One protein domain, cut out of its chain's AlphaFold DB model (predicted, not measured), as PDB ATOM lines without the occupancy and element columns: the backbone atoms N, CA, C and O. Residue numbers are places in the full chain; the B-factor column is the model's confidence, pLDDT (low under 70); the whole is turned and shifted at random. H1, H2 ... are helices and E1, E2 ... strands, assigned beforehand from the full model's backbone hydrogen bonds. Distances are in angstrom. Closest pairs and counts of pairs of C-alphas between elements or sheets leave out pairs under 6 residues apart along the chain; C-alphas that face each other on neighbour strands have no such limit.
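AT A GLANCE: This is residues 116 to 224 of the 269 residues of an uncharacterized protein of Halobacteriovoraceae bacterium (UniProt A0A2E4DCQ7). A strongly twisted sheet of four strands sits between long helix H2 on one face and H1 and H4 on the other, in three layers; past one end of the sheet, H3 bridges from H2 to the start of H4. The 109 printed residues run H1 E1 E2 E3 E4 H2 H3 H4, a mixed class of helices and strands. The sheet, in order E1 E2 E3 E4, is a meander, each strand the antiparallel neighbour of the one before. The whole is compact, with a radius of gyration of the C-alphas of 13.5 A, and elongated, spanning 41 by 26 by 25 A.

IN THESE COORDINATES: H1, residues 116 to 127, begins at C-alpha 116 (158.606, 29.844, 17.651). E1 is 134 to 137, E2 140 to 145, E3 148 to 154, 19.7 A long, and E4 161 to 166. H2, 169 to 190, is 31.4 A long; H3 is 198 to 207; H4, 211 to 223, is 18.9 A long and ends at C-alpha 223 (148.517, 29.991, 40.715).

HOW THE PARTS SIT: The hairpins have N 134 and O 142 of E1 and E2 at 2.8 A, N 143 and O 150 of E2 and E3 at 2.9 A, and N 151 and O 164 of E3 and E4 at 2.8 A. H1 is over E3 and E4, at a height over the sheet of 8.8 A. H4 is on the same face, at 10.1 A. H2 stands at the sheet's level, 3.3 A; its closest C-alphas to E4 are Met 180 and Gly 162, 3.8 A. H2 touches H3, about perpendicular at 85 degrees, the C-alphas of Ile 187 and Met 204 being closest at 6.0 A. H3 and H4 only just touch, with 3 pairs of C-alphas within 8 A, only at the corner. In the four helices every O i to N i+4 pair is within hydrogen-bond range.

THE WHOLE: The C-alphas farthest apart, of Asn 146 and Asn 192, are 42.1 A apart. The printed part has no cut and no long link. No printed residue is under 70 in pLDDT.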
ATOM      1  N   GLU A 116     158.136  31.159  17.213       93.19
ATOM      2  CA  GLU A 116     158.606  29.844  17.651       93.19
ATOM      3  C   GLU A 116     159.621  29.953  18.795       93.19
ATOM      4  O   GLU A 116     159.501  29.243  19.788       93.19
ATOM      5  N   LEU A 117     160.595  30.871  18.721       94.50
ATOM      6  CA  LEU A 117     161.534  31.077  19.833       94.50
ATOM      7  C   LEU A 117     160.798  31.437  21.137       94.50
ATOM      8  O   LEU A 117     161.155  30.948  22.209       94.50
ATOM      9  N   ILE A 118     159.783  32.300  21.046       95.75
ATOM     10  CA  ILE A 118     158.979  32.721  22.200       95.75
ATOM     11  C   ILE A 118     158.146  31.552  22.725       95.75
ATOM     12  O   ILE A 118     158.082  31.362  23.932       95.75
ATOM     13  N   GLU A 119     157.575  30.729  21.851       95.12
ATOM     14  CA  GLU A 119     156.885  29.497  22.240       95.12
ATOM     15  C   GLU A 119     157.792  28.579  23.069       95.12
ATOM     16  O   GLU A 119     157.401  28.153  24.156       95.12
ATOM     17  N   ARG A 120     159.041  28.355  22.628       92.50
ATOM     18  CA  ARG A 120     160.027  27.568  23.396       92.50
ATOM     19  C   ARG A 120     160.321  28.168  24.755       92.50
ATOM     20  O   ARG A 120     160.493  27.444  25.733       92.50
ATOM     21  N   TYR A 121     160.407  29.488  24.808       93.25
ATOM     22  CA  TYR A 121     160.636  30.199  26.050       93.25
ATOM     23  C   TYR A 121     159.453  30.054  27.009       93.25
ATOM     24  O   TYR A 121     159.666  29.713  28.166       93.25
ATOM     25  N   CYS A 122     158.216  30.193  26.528       94.44
ATOM     26  CA  CYS A 122     157.013  29.942  27.324       94.44
ATOM     27  C   CYS A 122     156.970  28.508  27.860       94.44
ATOM     28  O   CYS A 122     156.671  28.311  29.031       94.44
ATOM     29  N   LEU A 123     157.314  27.512  27.038       92.88
ATOM     30  CA  LEU A 123     157.395  26.117  27.481       92.88
ATOM     31  C   LEU A 123     158.461  25.920  28.567       92.88
ATOM     32  O   LEU A 123     158.232  25.198  29.533       92.88
ATOM     33  N   ASN A 124     159.607  26.594  28.447       91.00
ATOM     34  CA  ASN A 124     160.636  26.569  29.482       91.00
ATOM     35  C   ASN A 124     160.148  27.205  30.794       91.00
ATOM     36  O   ASN A 124     160.346  26.614  31.852       91.00
ATOM     37  N   LEU A 125     159.457  28.347  30.718       92.50
ATOM     38  CA  LEU A 125     158.846  29.004  31.878       92.50
ATOM     39  C   LEU A 125     157.739  28.158  32.512       92.50
ATOM     40  O   LEU A 125     157.589  28.147  33.729       92.50
ATOM     41  N   LEU A 126     156.951  27.449  31.703       93.06
ATOM     42  CA  LEU A 126     155.942  26.517  32.200       93.06
ATOM     43  C   LEU A 126     156.613  25.386  32.982       93.06
ATOM     44  O   LEU A 126     156.170  25.039  34.074       93.06
ATOM     45  N   ASN A 127     157.715  24.855  32.451       89.81
ATOM     46  CA  ASN A 127     158.476  23.795  33.097       89.81
ATOM     47  C   ASN A 127     159.081  24.236  34.439       89.81
ATOM     48  O   ASN A 127     159.057  23.477  35.410       89.81
ATOM     49  N   SER A 128     159.581  25.473  34.501       90.25
ATOM     50  CA  SER A 128     160.131  26.086  35.714       90.25
ATOM     51  C   SER A 128     159.074  26.691  36.645       90.25
ATOM     52  O   SER A 128     159.446  27.323  37.629       90.25
ATOM     53  N   GLU A 129     157.778  26.510  36.353       92.62
ATOM     54  CA  GLU A 129     156.648  27.034  37.146       92.62
ATOM     55  C   GLU A 129     156.633  28.575  37.256       92.62
ATOM     56  O   GLU A 129     156.025  29.169  38.143       92.62
ATOM     57  N   GLN A 130     157.282  29.242  36.301       93.50
ATOM     58  CA  GLN A 130     157.375  30.699  36.197       93.50
ATOM     59  C   GLN A 130     156.352  31.293  35.225       93.50
ATOM     60  O   GLN A 130     156.179  32.508  35.187       93.50
ATOM     61  N   LEU A 131     155.670  30.470  34.425       94.94
ATOM     62  CA  LEU A 131     154.652  30.952  33.497       94.94
ATOM     63  C   LEU A 131     153.304  31.136  34.204       94.94
ATOM     64  O   LEU A 131     152.692  30.161  34.630       94.94
ATOM     65  N   ASN A 132     152.809  32.372  34.254       96.44
ATOM     66  CA  ASN A 132     151.435  32.660  34.667       96.44
ATOM     67  C   ASN A 132     150.455  32.268  33.550       96.44
ATOM     68  O   ASN A 132     150.553  32.780  32.429       96.44
ATOM     69  N   LEU A 133     149.525  31.363  33.857       97.06
ATOM     70  CA  LEU A 133     148.476  30.903  32.953       97.06
ATOM     71  C   LEU A 133     147.102  31.417  33.389       97.06
ATOM     72  O   LEU A 133     146.763  31.460  34.564       97.06
ATOM     73  N   THR A 134     146.261  31.716  32.406       97.06
ATOM     74  CA  THR A 134     144.835  32.004  32.573       97.06
ATOM     75  C   THR A 134     144.023  30.996  31.769       97.06
ATOM     76  O   THR A 134     144.244  30.844  30.564       97.06
ATOM     77  N   GLU A 135     143.073  30.321  32.412       96.94
ATOM     78  CA  GLU A 135     142.110  29.458  31.725       96.94
ATOM     79  C   GLU A 135     141.040  30.316  31.035       96.94
ATOM     80  O   GLU A 135     140.317  31.073  31.678       96.94
ATOM     81  N   LEU A 136     140.957  30.220  29.708       95.56
ATOM     82  CA  LEU A 136     139.990  30.974  28.904       95.56
ATOM     83  C   LEU A 136     138.675  30.202  28.730       95.56
ATOM     84  O   LEU A 136     137.592  30.784  28.714       95.56
ATOM     85  N   LYS A 137     138.791  28.888  28.541       91.88
ATOM     86  CA  LYS A 137     137.708  27.904  28.431       91.88
ATOM     87  C   LYS A 137     138.238  26.584  28.968       91.88
ATOM     88  O   LYS A 137     139.455  26.409  29.013       91.88
ATOM     89  N   SER A 138     137.347  25.640  29.267       89.56
ATOM     90  CA  SER A 138     137.748  24.286  29.648       89.56
ATOM     91  C   SER A 138     138.797  23.745  28.673       89.56
ATOM     92  O   SER A 138     138.538  23.635  27.475       89.56
ATOM     93  N   CYS A 139     139.977  23.422  29.205       94.25
ATOM     94  CA  CYS A 139     141.137  22.904  28.470       94.25
ATOM     95  C   CYS A 139     141.888  23.890  27.544       94.25
ATOM     96  O   CYS A 139     142.758  23.448  26.792       94.25
ATOM     97  N   ILE A 140     141.605  25.196  27.592       97.19
ATOM     98  CA  ILE A 140     142.363  26.231  26.868       97.19
ATOM     99  C   ILE A 140     142.991  27.189  27.873       97.19
ATOM    100  O   ILE A 140     142.297  27.979  28.517       97.19
ATOM    101  N   TYR A 141     144.317  27.166  27.941       97.56
ATOM    102  CA  TYR A 141     145.110  27.995  28.838       97.56
ATOM    103  C   TYR A 141     145.937  28.978  28.029       97.56
ATOM    104  O   TYR A 141     146.434  28.659  26.948       97.56
ATOM    105  N   THR A 142     146.077  30.188  28.544       97.69
ATOM    106  CA  THR A 142     146.727  31.284  27.832       97.69
ATOM    107  C   THR A 142     147.707  32.004  28.739       97.69
ATOM    108  O   THR A 142     147.486  32.108  29.940       97.69
ATOM    109  N   SER A 143     148.785  32.515  28.163       97.06
ATOM    110  CA  SER A 143     149.681  33.460  28.821       97.06
ATOM    111  C   SER A 143     150.046  34.554  27.835       97.06
ATOM    112  O   SER A 143     150.194  34.298  26.636       97.06
ATOM    113  N   LYS A 144     150.188  35.784  28.323       96.56
ATOM    114  CA  LYS A 144     150.596  36.917  27.496       96.56
ATOM    115  C   LYS A 144     152.009  37.332  27.873       96.56
ATOM    116  O   LYS A 144     152.253  37.704  29.014       96.56
ATOM    117  N   ILE A 145     152.911  37.313  26.896       94.31
ATOM    118  CA  ILE A 145     154.287  37.794  27.041       94.31
ATOM    119  C   ILE A 145     154.503  38.899  26.007       94.31
ATOM    120  O   ILE A 145     154.565  38.642  24.801       94.31
ATOM    121  N   ASN A 146     154.593  40.144  26.480       93.94
ATOM    122  CA  ASN A 146     154.561  41.351  25.649       93.94
ATOM    123  C   ASN A 146     153.368  41.342  24.663       93.94
ATOM    124  O   ASN A 146     152.210  41.254  25.077       93.94
ATOM    125  N   GLU A 147     153.623  41.454  23.356       95.25
ATOM    126  CA  GLU A 147     152.605  41.413  22.306       95.25
ATOM    127  C   GLU A 147     152.186  39.995  21.874       95.25
ATOM    128  O   GLU A 147     151.304  39.860  21.025       95.25
ATOM    129  N   TYR A 148     152.797  38.942  22.426       96.88
ATOM    130  CA  TYR A 148     152.535  37.557  22.041       96.88
ATOM    131  C   TYR A 148     151.600  36.858  23.028       96.88
ATOM    132  O   TYR A 148     151.657  37.067  24.238       96.88
ATOM    133  N   ASN A 149     150.757  35.983  22.486       97.56
ATOM    134  CA  ASN A 149     149.871  35.104  23.232       97.56
ATOM    135  C   ASN A 149     150.402  33.685  23.069       97.56
ATOM    136  O   ASN A 149     150.418  33.157  21.955       97.56
ATOM    137  N   PHE A 150     150.841  33.096  24.171       97.69
ATOM    138  CA  PHE A 150     151.066  31.667  24.278       97.69
ATOM    139  C   PHE A 150     149.745  30.984  24.614       97.69
ATOM    140  O   PHE A 150     148.998  31.459  25.472       97.69
ATOM    141  N   VAL A 151     149.457  29.883  23.932       98.00
ATOM    142  CA  VAL A 151     148.261  29.075  24.142       98.00
ATOM    143  C   VAL A 151     148.667  27.620  24.313       98.00
ATOM    144  O   VAL A 151     149.457  27.097  23.532       98.00
ATOM    145  N   LEU A 152     148.077  26.980  25.317       97.25
ATOM    146  CA  LEU A 152     148.112  25.544  25.553       97.25
ATOM    147  C   LEU A 152     146.684  25.022  25.411       97.25
ATOM    148  O   LEU A 152     145.784  25.457  26.132       97.25
ATOM    149  N   VAL A 153     146.482  24.080  24.494       97.06
ATOM    150  CA  VAL A 153     145.216  23.360  24.329       97.06
ATOM    151  C   VAL A 153     145.410  21.931  24.805       97.06
ATOM    152  O   VAL A 153     146.313  21.234  24.348       97.06
ATOM    153  N   LYS A 154     144.551  21.488  25.718       95.81
ATOM    154  CA  LYS A 154     144.491  20.112  26.211       95.81
ATOM    155  C   LYS A 154     143.277  19.402  25.597       95.81
ATOM    156  O   LYS A 154     142.207  19.988  25.470       95.81
ATOM    157  N   SER A 155     143.413  18.125  25.255       94.88
ATOM    158  CA  SER A 155     142.264  17.296  24.875       94.88
ATOM    159  C   SER A 155     141.379  16.972  26.089       94.88
ATOM    160  O   SER A 155     141.851  16.739  27.210       94.88
ATOM    161  N   SER A 156     140.064  16.958  25.876       89.88
ATOM    162  CA  SER A 156     139.082  16.590  26.900       89.88
ATOM    163  C   SER A 156     139.011  15.078  27.130       89.88
ATOM    164  O   SER A 156     138.714  14.654  28.244       89.88
ATOM    165  N   CYS A 157     139.301  14.267  26.109       85.94
ATOM    166  CA  CYS A 157     139.116  12.814  26.139       85.94
ATOM    167  C   CYS A 157     140.406  12.024  26.397       85.94
ATOM    168  O   CYS A 157     140.348  10.900  26.892       85.94
ATOM    169  N   GLN A 158     141.567  12.588  26.066       85.81
ATOM    170  CA  GLN A 158     142.870  11.936  26.209       85.81
ATOM    171  C   GLN A 158     143.925  12.944  26.677       85.81
ATOM    172  O   GLN A 158     143.730  14.157  26.599       85.81
ATOM    173  N   SER A 159     145.069  12.456  27.148       90.88
ATOM    174  CA  SER A 159     146.218  13.292  27.514       90.88
ATOM    175  C   SER A 159     147.011  13.715  26.270       90.88
ATOM    176  O   SER A 159     148.175  13.373  26.111       90.88
ATOM    177  N   ALA A 160     146.358  14.455  25.375       94.19
ATOM    178  CA  ALA A 160     146.989  15.112  24.234       94.19
ATOM    179  C   ALA A 160     147.027  16.624  24.463       94.19
ATOM    180  O   ALA A 160     146.089  17.202  25.022       94.19
ATOM    181  N   TYR A 161     148.104  17.256  24.013       94.94
ATOM    182  CA  TYR A 161     148.354  18.678  24.207       94.94
ATOM    183  C   TYR A 161     148.877  19.281  22.913       94.94
ATOM    184  O   TYR A 161     149.532  18.591  22.134       94.94
ATOM    185  N   GLY A 162     148.590  20.553  22.689       94.88
ATOM    186  CA  GLY A 162     149.175  21.335  21.610       94.88
ATOM    187  C   GLY A 162     149.489  22.731  22.103       94.88
ATOM    188  O   GLY A 162     148.780  23.274  22.962       94.88
ATOM    189  N   PHE A 163     150.564  23.295  21.575       95.44
ATOM    190  CA  PHE A 163     151.084  24.578  22.012       95.44
ATOM    191  C   PHE A 163     151.177  25.519  20.825       95.44
ATOM    192  O   PHE A 163     151.332  25.103  19.684       95.44
ATOM    193  N   SER A 164     151.019  26.814  21.067       96.00
ATOM    194  CA  SER A 164     151.318  27.785  20.026       96.00
ATOM    195  C   SER A 164     151.581  29.166  20.585       96.00
ATOM    196  O   SER A 164     150.984  29.566  21.587       96.00
ATOM    197  N   CYS A 165     152.422  29.935  19.902       96.69
ATOM    198  CA  CYS A 165     152.624  31.344  20.199       96.69
ATOM    199  C   CYS A 165     152.326  32.242  18.991       96.69
ATOM    200  O   CYS A 165     152.927  32.099  17.930       96.69
ATOM    201  N   HIS A 166     151.427  33.221  19.146       96.75
ATOM    202  CA  HIS A 166     151.143  34.215  18.103       96.75
ATOM    203  C   HIS A 166     150.789  35.594  18.673       96.75
ATOM    204  O   HIS A 166     150.218  35.728  19.752       96.75
ATOM    205  N   VAL A 167     151.017  36.647  17.878       95.62
ATOM    206  CA  VAL A 167     150.577  38.022  18.201       95.62
ATOM    207  C   VAL A 167     149.049  38.126  18.316       95.62
ATOM    208  O   VAL A 167     148.526  38.898  19.113       95.62
ATOM    209  N   LYS A 168     148.308  37.337  17.529       96.81
ATOM    210  CA  LYS A 168     146.844  37.259  17.605       96.81
ATOM    211  C   LYS A 168     146.429  36.013  18.376       96.81
ATOM    212  O   LYS A 168     146.739  34.908  17.938       96.81
ATOM    213  N   LEU A 169     145.648  36.194  19.442       97.00
ATOM    214  CA  LEU A 169     145.135  35.097  20.269       97.00
ATOM    215  C   LEU A 169     144.387  34.037  19.447       97.00
ATOM    216  O   LEU A 169     144.664  32.853  19.587       97.00
ATOM    217  N   LYS A 170     143.496  34.460  18.537       96.19
ATOM    218  CA  LYS A 170     142.745  33.545  17.660       96.19
ATOM    219  C   LYS A 170     143.672  32.602  16.880       96.19
ATOM    220  O   LYS A 170     143.439  31.402  16.871       96.19
ATOM    221  N   SER A 171     144.749  33.134  16.300       93.88
ATOM    222  CA  SER A 171     145.716  32.331  15.546       93.88
ATOM    223  C   SER A 171     146.499  31.362  16.436       93.88
ATOM    224  O   SER A 171     146.775  30.254  15.998       93.88
ATOM    225  N   ALA A 172     146.817  31.741  17.680       96.12
ATOM    226  CA  ALA A 172     147.446  30.821  18.630       96.12
ATOM    227  C   ALA A 172     146.510  29.680  19.044       96.12
ATOM    228  O   ALA A 172     146.941  28.533  19.083       96.12
ATOM    229  N   ILE A 173     145.226  29.966  19.281       96.50
ATOM    230  CA  ILE A 173     144.229  28.932  19.593       96.50
ATOM    231  C   ILE A 173     144.067  27.957  18.423       96.50
ATOM    232  O   ILE A 173     144.100  26.748  18.636       96.50
ATOM    233  N   GLU A 174     143.916  28.466  17.197       93.00
ATOM    234  CA  GLU A 174     143.774  27.636  15.993       93.00
ATOM    235  C   GLU A 174     144.997  26.729  15.791       93.00
ATOM    236  O   GLU A 174     144.849  25.513  15.679       93.00
ATOM    237  N   SER A 175     146.210  27.293  15.824       92.38
ATOM    238  CA  SER A 175     147.455  26.532  15.672       92.38
ATOM    239  C   SER A 175     147.633  25.472  16.767       92.38
ATOM    240  O   SER A 175     147.889  24.313  16.445       92.38
ATOM    241  N   ALA A 176     147.432  25.835  18.041       95.44
ATOM    242  CA  ALA A 176     147.567  24.906  19.164       95.44
ATOM    243  C   ALA A 176     146.521  23.779  19.109       95.44
ATOM    244  O   ALA A 176     146.812  22.640  19.466       95.44
ATOM    245  N   SER A 177     145.309  24.065  18.623       94.81
ATOM    246  CA  SER A 177     144.256  23.053  18.465       94.81
ATOM    247  C   SER A 177     144.581  22.052  17.355       94.81
ATOM    248  O   SER A 177     144.378  20.853  17.539       94.81
ATOM    249  N   ILE A 178     145.121  22.529  16.227       90.75
ATOM    250  CA  ILE A 178     145.598  21.664  15.138       90.75
ATOM    251  C   ILE A 178     146.732  20.765  15.641       90.75
ATOM    252  O   ILE A 178     146.719  19.563  15.383       90.75
ATOM    253  N   GLU A 179     147.699  21.319  16.374       92.25
ATOM    254  CA  GLU A 179     148.797  20.539  16.953       92.25
ATOM    255  C   GLU A 179     148.292  19.489  17.948       92.25
ATOM    256  O   GLU A 179     148.635  18.315  17.823       92.25
ATOM    257  N   MET A 180     147.401  19.873  18.868       94.75
ATOM    258  CA  MET A 180     146.779  18.956  19.826       94.75
ATOM    259  C   MET A 180     146.077  17.792  19.116       94.75
ATOM    260  O   MET A 180     146.234  16.638  19.512       94.75
ATOM    261  N   PHE A 181     145.340  18.073  18.040       93.19
ATOM    262  CA  PHE A 181     144.632  17.045  17.285       93.19
ATOM    263  C   PHE A 181     145.573  16.125  16.497       93.19
ATOM    264  O   PHE A 181     145.357  14.913  16.442       93.19
ATOM    265  N   ARG A 182     146.657  16.663  15.922       88.81
ATOM    266  CA  ARG A 182     147.716  15.842  15.309       88.81
ATOM    267  C   ARG A 182     148.343  14.917  16.345       88.81
ATOM    268  O   ARG A 182     148.493  13.726  16.087       88.81
ATOM    269  N   ASN A 183     148.620  15.447  17.531       92.00
ATOM    270  CA  ASN A 183     149.154  14.688  18.651       92.00
ATOM    271  C   ASN A 183     148.195  13.578  19.102       92.00
ATOM    272  O   ASN A 183     148.627  12.445  19.297       92.00
ATOM    273  N   LEU A 184     146.889  13.847  19.164       93.25
ATOM    274  CA  LEU A 184     145.868  12.833  19.442       93.25
ATOM    275  C   LEU A 184     145.955  11.648  18.462       93.25
ATOM    276  O   LEU A 184     146.048  10.497  18.880       93.25
ATOM    277  N   LYS A 185     146.014  11.929  17.155       90.50
ATOM    278  CA  LYS A 185     146.122  10.891  16.114       90.50
ATOM    279  C   LYS A 185     147.403  10.074  16.229       90.50
ATOM    280  O   LYS A 185     147.389   8.860  16.028       90.50
ATOM    281  N   THR A 186     148.517  10.728  16.549       88.81
ATOM    282  CA  THR A 186     149.788  10.044  16.809       88.81
ATOM    283  C   THR A 186     149.666   9.102  18.002       88.81
ATOM    284  O   THR A 186     150.084   7.949  17.908       88.81
ATOM    285  N   ILE A 187     149.055   9.563  19.097       91.56
ATOM    286  CA  ILE A 187     148.846   8.753  20.301       91.56
ATOM    287  C   ILE A 187     148.011   7.517  19.978       91.56
ATOM    288  O   ILE A 187     148.383   6.407  20.352       91.56
ATOM    289  N   GLU A 188     146.917   7.681  19.237       91.81
ATOM    290  CA  GLU A 188     146.062   6.569  18.818       91.81
ATOM    291  C   GLU A 188     146.819   5.554  17.957       91.81
ATOM    292  O   GLU A 188     146.733   4.349  18.203       91.81
ATOM    293  N   LYS A 189     147.617   6.036  16.997       90.00
ATOM    294  CA  LYS A 189     148.439   5.193  16.122       90.00
ATOM    295  C   LYS A 189     149.465   4.370  16.907       90.00
ATOM    296  O   LYS A 189     149.648   3.194  16.604       90.00
ATOM    297  N   TYR A 190     150.139   4.968  17.891       89.25
ATOM    298  CA  TYR A 190     151.244   4.333  18.621       89.25
ATOM    299  C   TYR A 190     150.867   3.782  20.001       89.25
ATOM    300  O   TYR A 190     151.736   3.289  20.711       89.25
ATOM    301  N   LYS A 191     149.583   3.773  20.376       87.62
ATOM    302  CA  LYS A 191     149.113   3.282  21.686       87.62
ATOM    303  C   LYS A 191     149.647   1.894  22.062       87.62
ATOM    304  O   LYS A 191     149.917   1.645  23.231       87.62
ATOM    305  N   ASN A 192     149.824   1.020  21.069       86.31
ATOM    306  CA  ASN A 192     150.317  -0.349  21.243       86.31
ATOM    307  C   ASN A 192     151.608  -0.629  20.452       86.31
ATOM    308  O   ASN A 192     151.973  -1.787  20.259       86.31
ATOM    309  N   LEU A 193     152.279   0.411  19.949       86.69
ATOM    310  CA  LEU A 193     153.470   0.286  19.111       86.69
ATOM    311  C   LEU A 193     154.621   1.078  19.727       86.69
ATOM    312  O   LEU A 193     154.431   2.168  20.260       86.69
ATOM    313  N   LYS A 194     155.844   0.559  19.617       84.56
ATOM    314  CA  LYS A 194     157.035   1.341  19.963       84.56
ATOM    315  C   LYS A 194     157.402   2.237  18.788       84.56
ATOM    316  O   LYS A 194     157.502   1.757  17.663       84.56
ATOM    317  N   SER A 195     157.621   3.519  19.065       82.00
ATOM    318  CA  SER A 195     158.193   4.441  18.090       82.00
ATOM    319  C   SER A 195     159.712   4.563  18.253       82.00
ATOM    320  O   SER A 195     160.241   4.714  19.360       82.00
ATOM    321  N   GLU A 196     160.420   4.547  17.126       79.81
ATOM    322  CA  GLU A 196     161.848   4.866  17.042       79.81
ATOM    323  C   GLU A 196     162.110   6.383  17.047       79.81
ATOM    324  O   GLU A 196     163.213   6.822  17.382       79.81
ATOM    325  N   ASN A 197     161.079   7.197  16.811       79.88
ATOM    326  CA  ASN A 197     161.151   8.650  16.832       79.88
ATOM    327  C   ASN A 197     161.021   9.187  18.269       79.88
ATOM    328  O   ASN A 197     160.062   8.902  18.987       79.88
ATOM    329  N   LEU A 198     161.987  10.003  18.702       80.38
ATOM    330  CA  LEU A 198     162.002  10.574  20.052       80.38
ATOM    331  C   LEU A 198     160.808  11.507  20.334       80.38
ATOM    332  O   LEU A 198     160.324  11.505  21.462       80.38
ATOM    333  N   GLN A 199     160.321  12.272  19.354       81.94
ATOM    334  CA  GLN A 199     159.136  13.126  19.508       81.94
ATOM    335  C   GLN A 199     157.883  12.298  19.776       81.94
ATOM    336  O   GLN A 199     157.156  12.556  20.731       81.94
ATOM    337  N   GLU A 200     157.680  11.242  18.990       84.19
ATOM    338  CA  GLU A 200     156.557  10.323  19.175       84.19
ATOM    339  C   GLU A 200     156.667   9.604  20.528       84.19
ATOM    340  O   GLU A 200     155.684   9.524  21.256       84.19
ATOM    341  N   ARG A 201     157.865   9.156  20.934       86.38
ATOM    342  CA  ARG A 201     158.074   8.582  22.278       86.38
ATOM    343  C   ARG A 201     157.745   9.565  23.396       86.38
ATOM    344  O   ARG A 201     157.104   9.171  24.367       86.38
ATOM    345  N   ARG A 202     158.173  10.825  23.273       86.38
ATOM    346  CA  ARG A 202     157.834  11.881  24.235       86.38
ATOM    347  C   ARG A 202     156.329  12.074  24.290       86.38
ATOM    348  O   ARG A 202     155.757  12.040  25.370       86.38
ATOM    349  N   LEU A 203     155.680  12.181  23.138       89.38
ATOM    350  CA  LEU A 203     154.237  12.333  23.074       89.38
ATOM    351  C   LEU A 203     153.508  11.175  23.764       89.38
ATOM    352  O   LEU A 203     152.614  11.415  24.569       89.38
ATOM    353  N   MET A 204     153.933   9.932  23.513       90.69
ATOM    354  CA  MET A 204     153.386   8.757  24.192       90.69
ATOM    355  C   MET A 204     153.613   8.804  25.704       90.69
ATOM    356  O   MET A 204     152.689   8.509  26.453       90.69
ATOM    357  N   TYR A 205     154.805   9.212  26.156       90.62
ATOM    358  CA  TYR A 205     155.112   9.371  27.578       90.62
ATOM    359  C   TYR A 205     154.171  10.380  28.245       90.62
ATOM    360  O   TYR A 205     153.541  10.067  29.250       90.62
ATOM    361  N   PHE A 206     154.002  11.573  27.670       90.00
ATOM    362  CA  PHE A 206     153.121  12.595  28.240       90.00
ATOM    363  C   PHE A 206     151.625  12.296  28.062       90.00
ATOM    364  O   PHE A 206     150.794  12.870  28.772       90.00
ATOM    365  N   ALA A 207     151.280  11.355  27.179       91.56
ATOM    366  CA  ALA A 207     149.946  10.778  27.086       91.56
ATOM    367  C   ALA A 207     149.656   9.711  28.157       91.56
ATOM    368  O   ALA A 207     148.488   9.399  28.401       91.56
ATOM    369  N   SER A 208     150.687   9.160  28.805       91.12
ATOM    370  CA  SER A 208     150.573   8.124  29.834       91.12
ATOM    371  C   SER A 208     151.179   8.573  31.169       91.12
ATOM    372  O   SER A 208     150.506   9.235  31.958       91.12
ATOM    373  N   GLU A 209     152.432   8.218  31.435       89.50
ATOM    374  CA  GLU A 209     153.155   8.422  32.695       89.50
ATOM    375  C   GLU A 209     153.386   9.910  32.989       89.50
ATOM    376  O   GLU A 209     153.172  10.376  34.106       89.50
ATOM    377  N   GLY A 210     153.737  10.689  31.966       89.00
ATOM    378  CA  GLY A 210     153.989  12.123  32.070       89.00
ATOM    379  C   GLY A 210     152.727  12.982  32.183       89.00
ATOM    380  O   GLY A 210     152.834  14.201  32.315       89.00
ATOM    381  N   LYS A 211     151.516  12.405  32.141       91.38
ATOM    382  CA  LYS A 211     150.273  13.197  32.151       91.38
ATOM    383  C   LYS A 211     150.137  14.051  33.418       91.38
ATOM    384  O   LYS A 211     149.726  15.206  33.337       91.38
ATOM    385  N   GLU A 212     150.482  13.493  34.579       92.06
ATOM    386  CA  GLU A 212     150.337  14.169  35.875       92.06
ATOM    387  C   GLU A 212     151.350  15.295  36.017       92.06
ATOM    388  O   GLU A 212     151.019  16.357  36.537       92.06
ATOM    389  N   TYR A 213     152.545  15.104  35.457       90.50
ATOM    390  CA  TYR A 213     153.551  16.151  35.360       90.50
ATOM    391  C   TYR A 213     152.994  17.380  34.634       90.50
ATOM    392  O   TYR A 213     153.032  18.480  35.181       90.50
ATOM    393  N   ILE A 214     152.377  17.197  33.458       90.06
ATOM    394  CA  ILE A 214     151.757  18.299  32.702       90.06
ATOM    395  C   ILE A 214     150.678  19.005  33.514       90.06
ATOM    396  O   ILE A 214     150.658  20.234  33.594       90.06
ATOM    397  N   LEU A 215     149.783  18.233  34.127       93.12
ATOM    398  CA  LEU A 215     148.684  18.785  34.913       93.12
ATOM    399  C   LEU A 215     149.193  19.584  36.113       93.12
ATOM    400  O   LEU A 215     148.662  20.658  36.393       93.12
ATOM    401  N   ASN A 216     150.249  19.111  36.776       94.06
ATOM    402  CA  ASN A 216     150.880  19.822  37.880       94.06
ATOM    403  C   ASN A 216     151.518  21.135  37.413       94.06
ATOM    404  O   ASN A 216     151.318  22.154  38.069       94.06
ATOM    405  N   LYS A 217     152.193  21.156  36.254       94.25
ATOM    406  CA  LYS A 217     152.742  22.398  35.678       94.25
ATOM    407  C   LYS A 217     151.651  23.395  35.291       94.25
ATOM    408  O   LYS A 217     151.776  24.578  35.598       94.25
ATOM    409  N   ILE A 218     150.550  22.936  34.687       94.81
ATOM    410  CA  ILE A 218     149.390  23.791  34.378       94.81
ATOM    411  C   ILE A 218     148.795  24.361  35.669       94.81
ATOM    412  O   ILE A 218     148.567  25.567  35.757       94.81
ATOM    413  N   LYS A 219     148.579  23.517  36.684       96.44
ATOM    414  CA  LYS A 219     148.038  23.932  37.982       96.44
ATOM    415  C   LYS A 219     148.943  24.954  38.669       96.44
ATOM    416  O   LYS A 219     148.446  25.969  39.142       96.44
ATOM    417  N   ALA A 220     150.254  24.723  38.689       95.00
ATOM    418  CA  ALA A 220     151.221  25.680  39.220       95.00
ATOM    419  C   ALA A 220     151.155  27.015  38.461       95.00
ATOM    420  O   ALA A 220     151.079  28.072  39.083       95.00
ATOM    421  N   GLY A 221     151.079  26.971  37.127       94.25
ATOM    422  CA  GLY A 221     150.959  28.168  36.294       94.25
ATOM    423  C   GLY A 221     149.681  28.976  36.541       94.25
ATOM    424  O   GLY A 221     149.738  30.201  36.529       94.25
ATOM    425  N   LEU A 222     148.550  28.322  36.836       95.31
ATOM    426  CA  LEU A 222     147.287  28.989  37.206       95.31
ATOM    427  C   LEU A 222     147.366  29.742  38.544       95.31
ATOM    428  O   LEU A 222     146.583  30.658  38.787       95.31
ATOM    429  N   HIS A 223     148.285  29.345  39.423       93.25
ATOM    430  CA  HIS A 223     148.517  29.991  40.715       93.25
ATOM    431  C   HIS A 223     149.721  30.941  40.703       93.25
ATOM    432  O   HIS A 223     149.962  31.639  41.687       93.25
ATOM    433  N   SER A 224     150.486  30.975  39.611       90.31
ATOM    434  CA  SER A 224     151.680  31.803  39.506       90.31
ATOM    435  C   SER A 224     151.308  33.270  39.313       90.31
ATOM    436  O   SER A 224     150.546  33.629  38.421       90.31
TER     437      SER A 224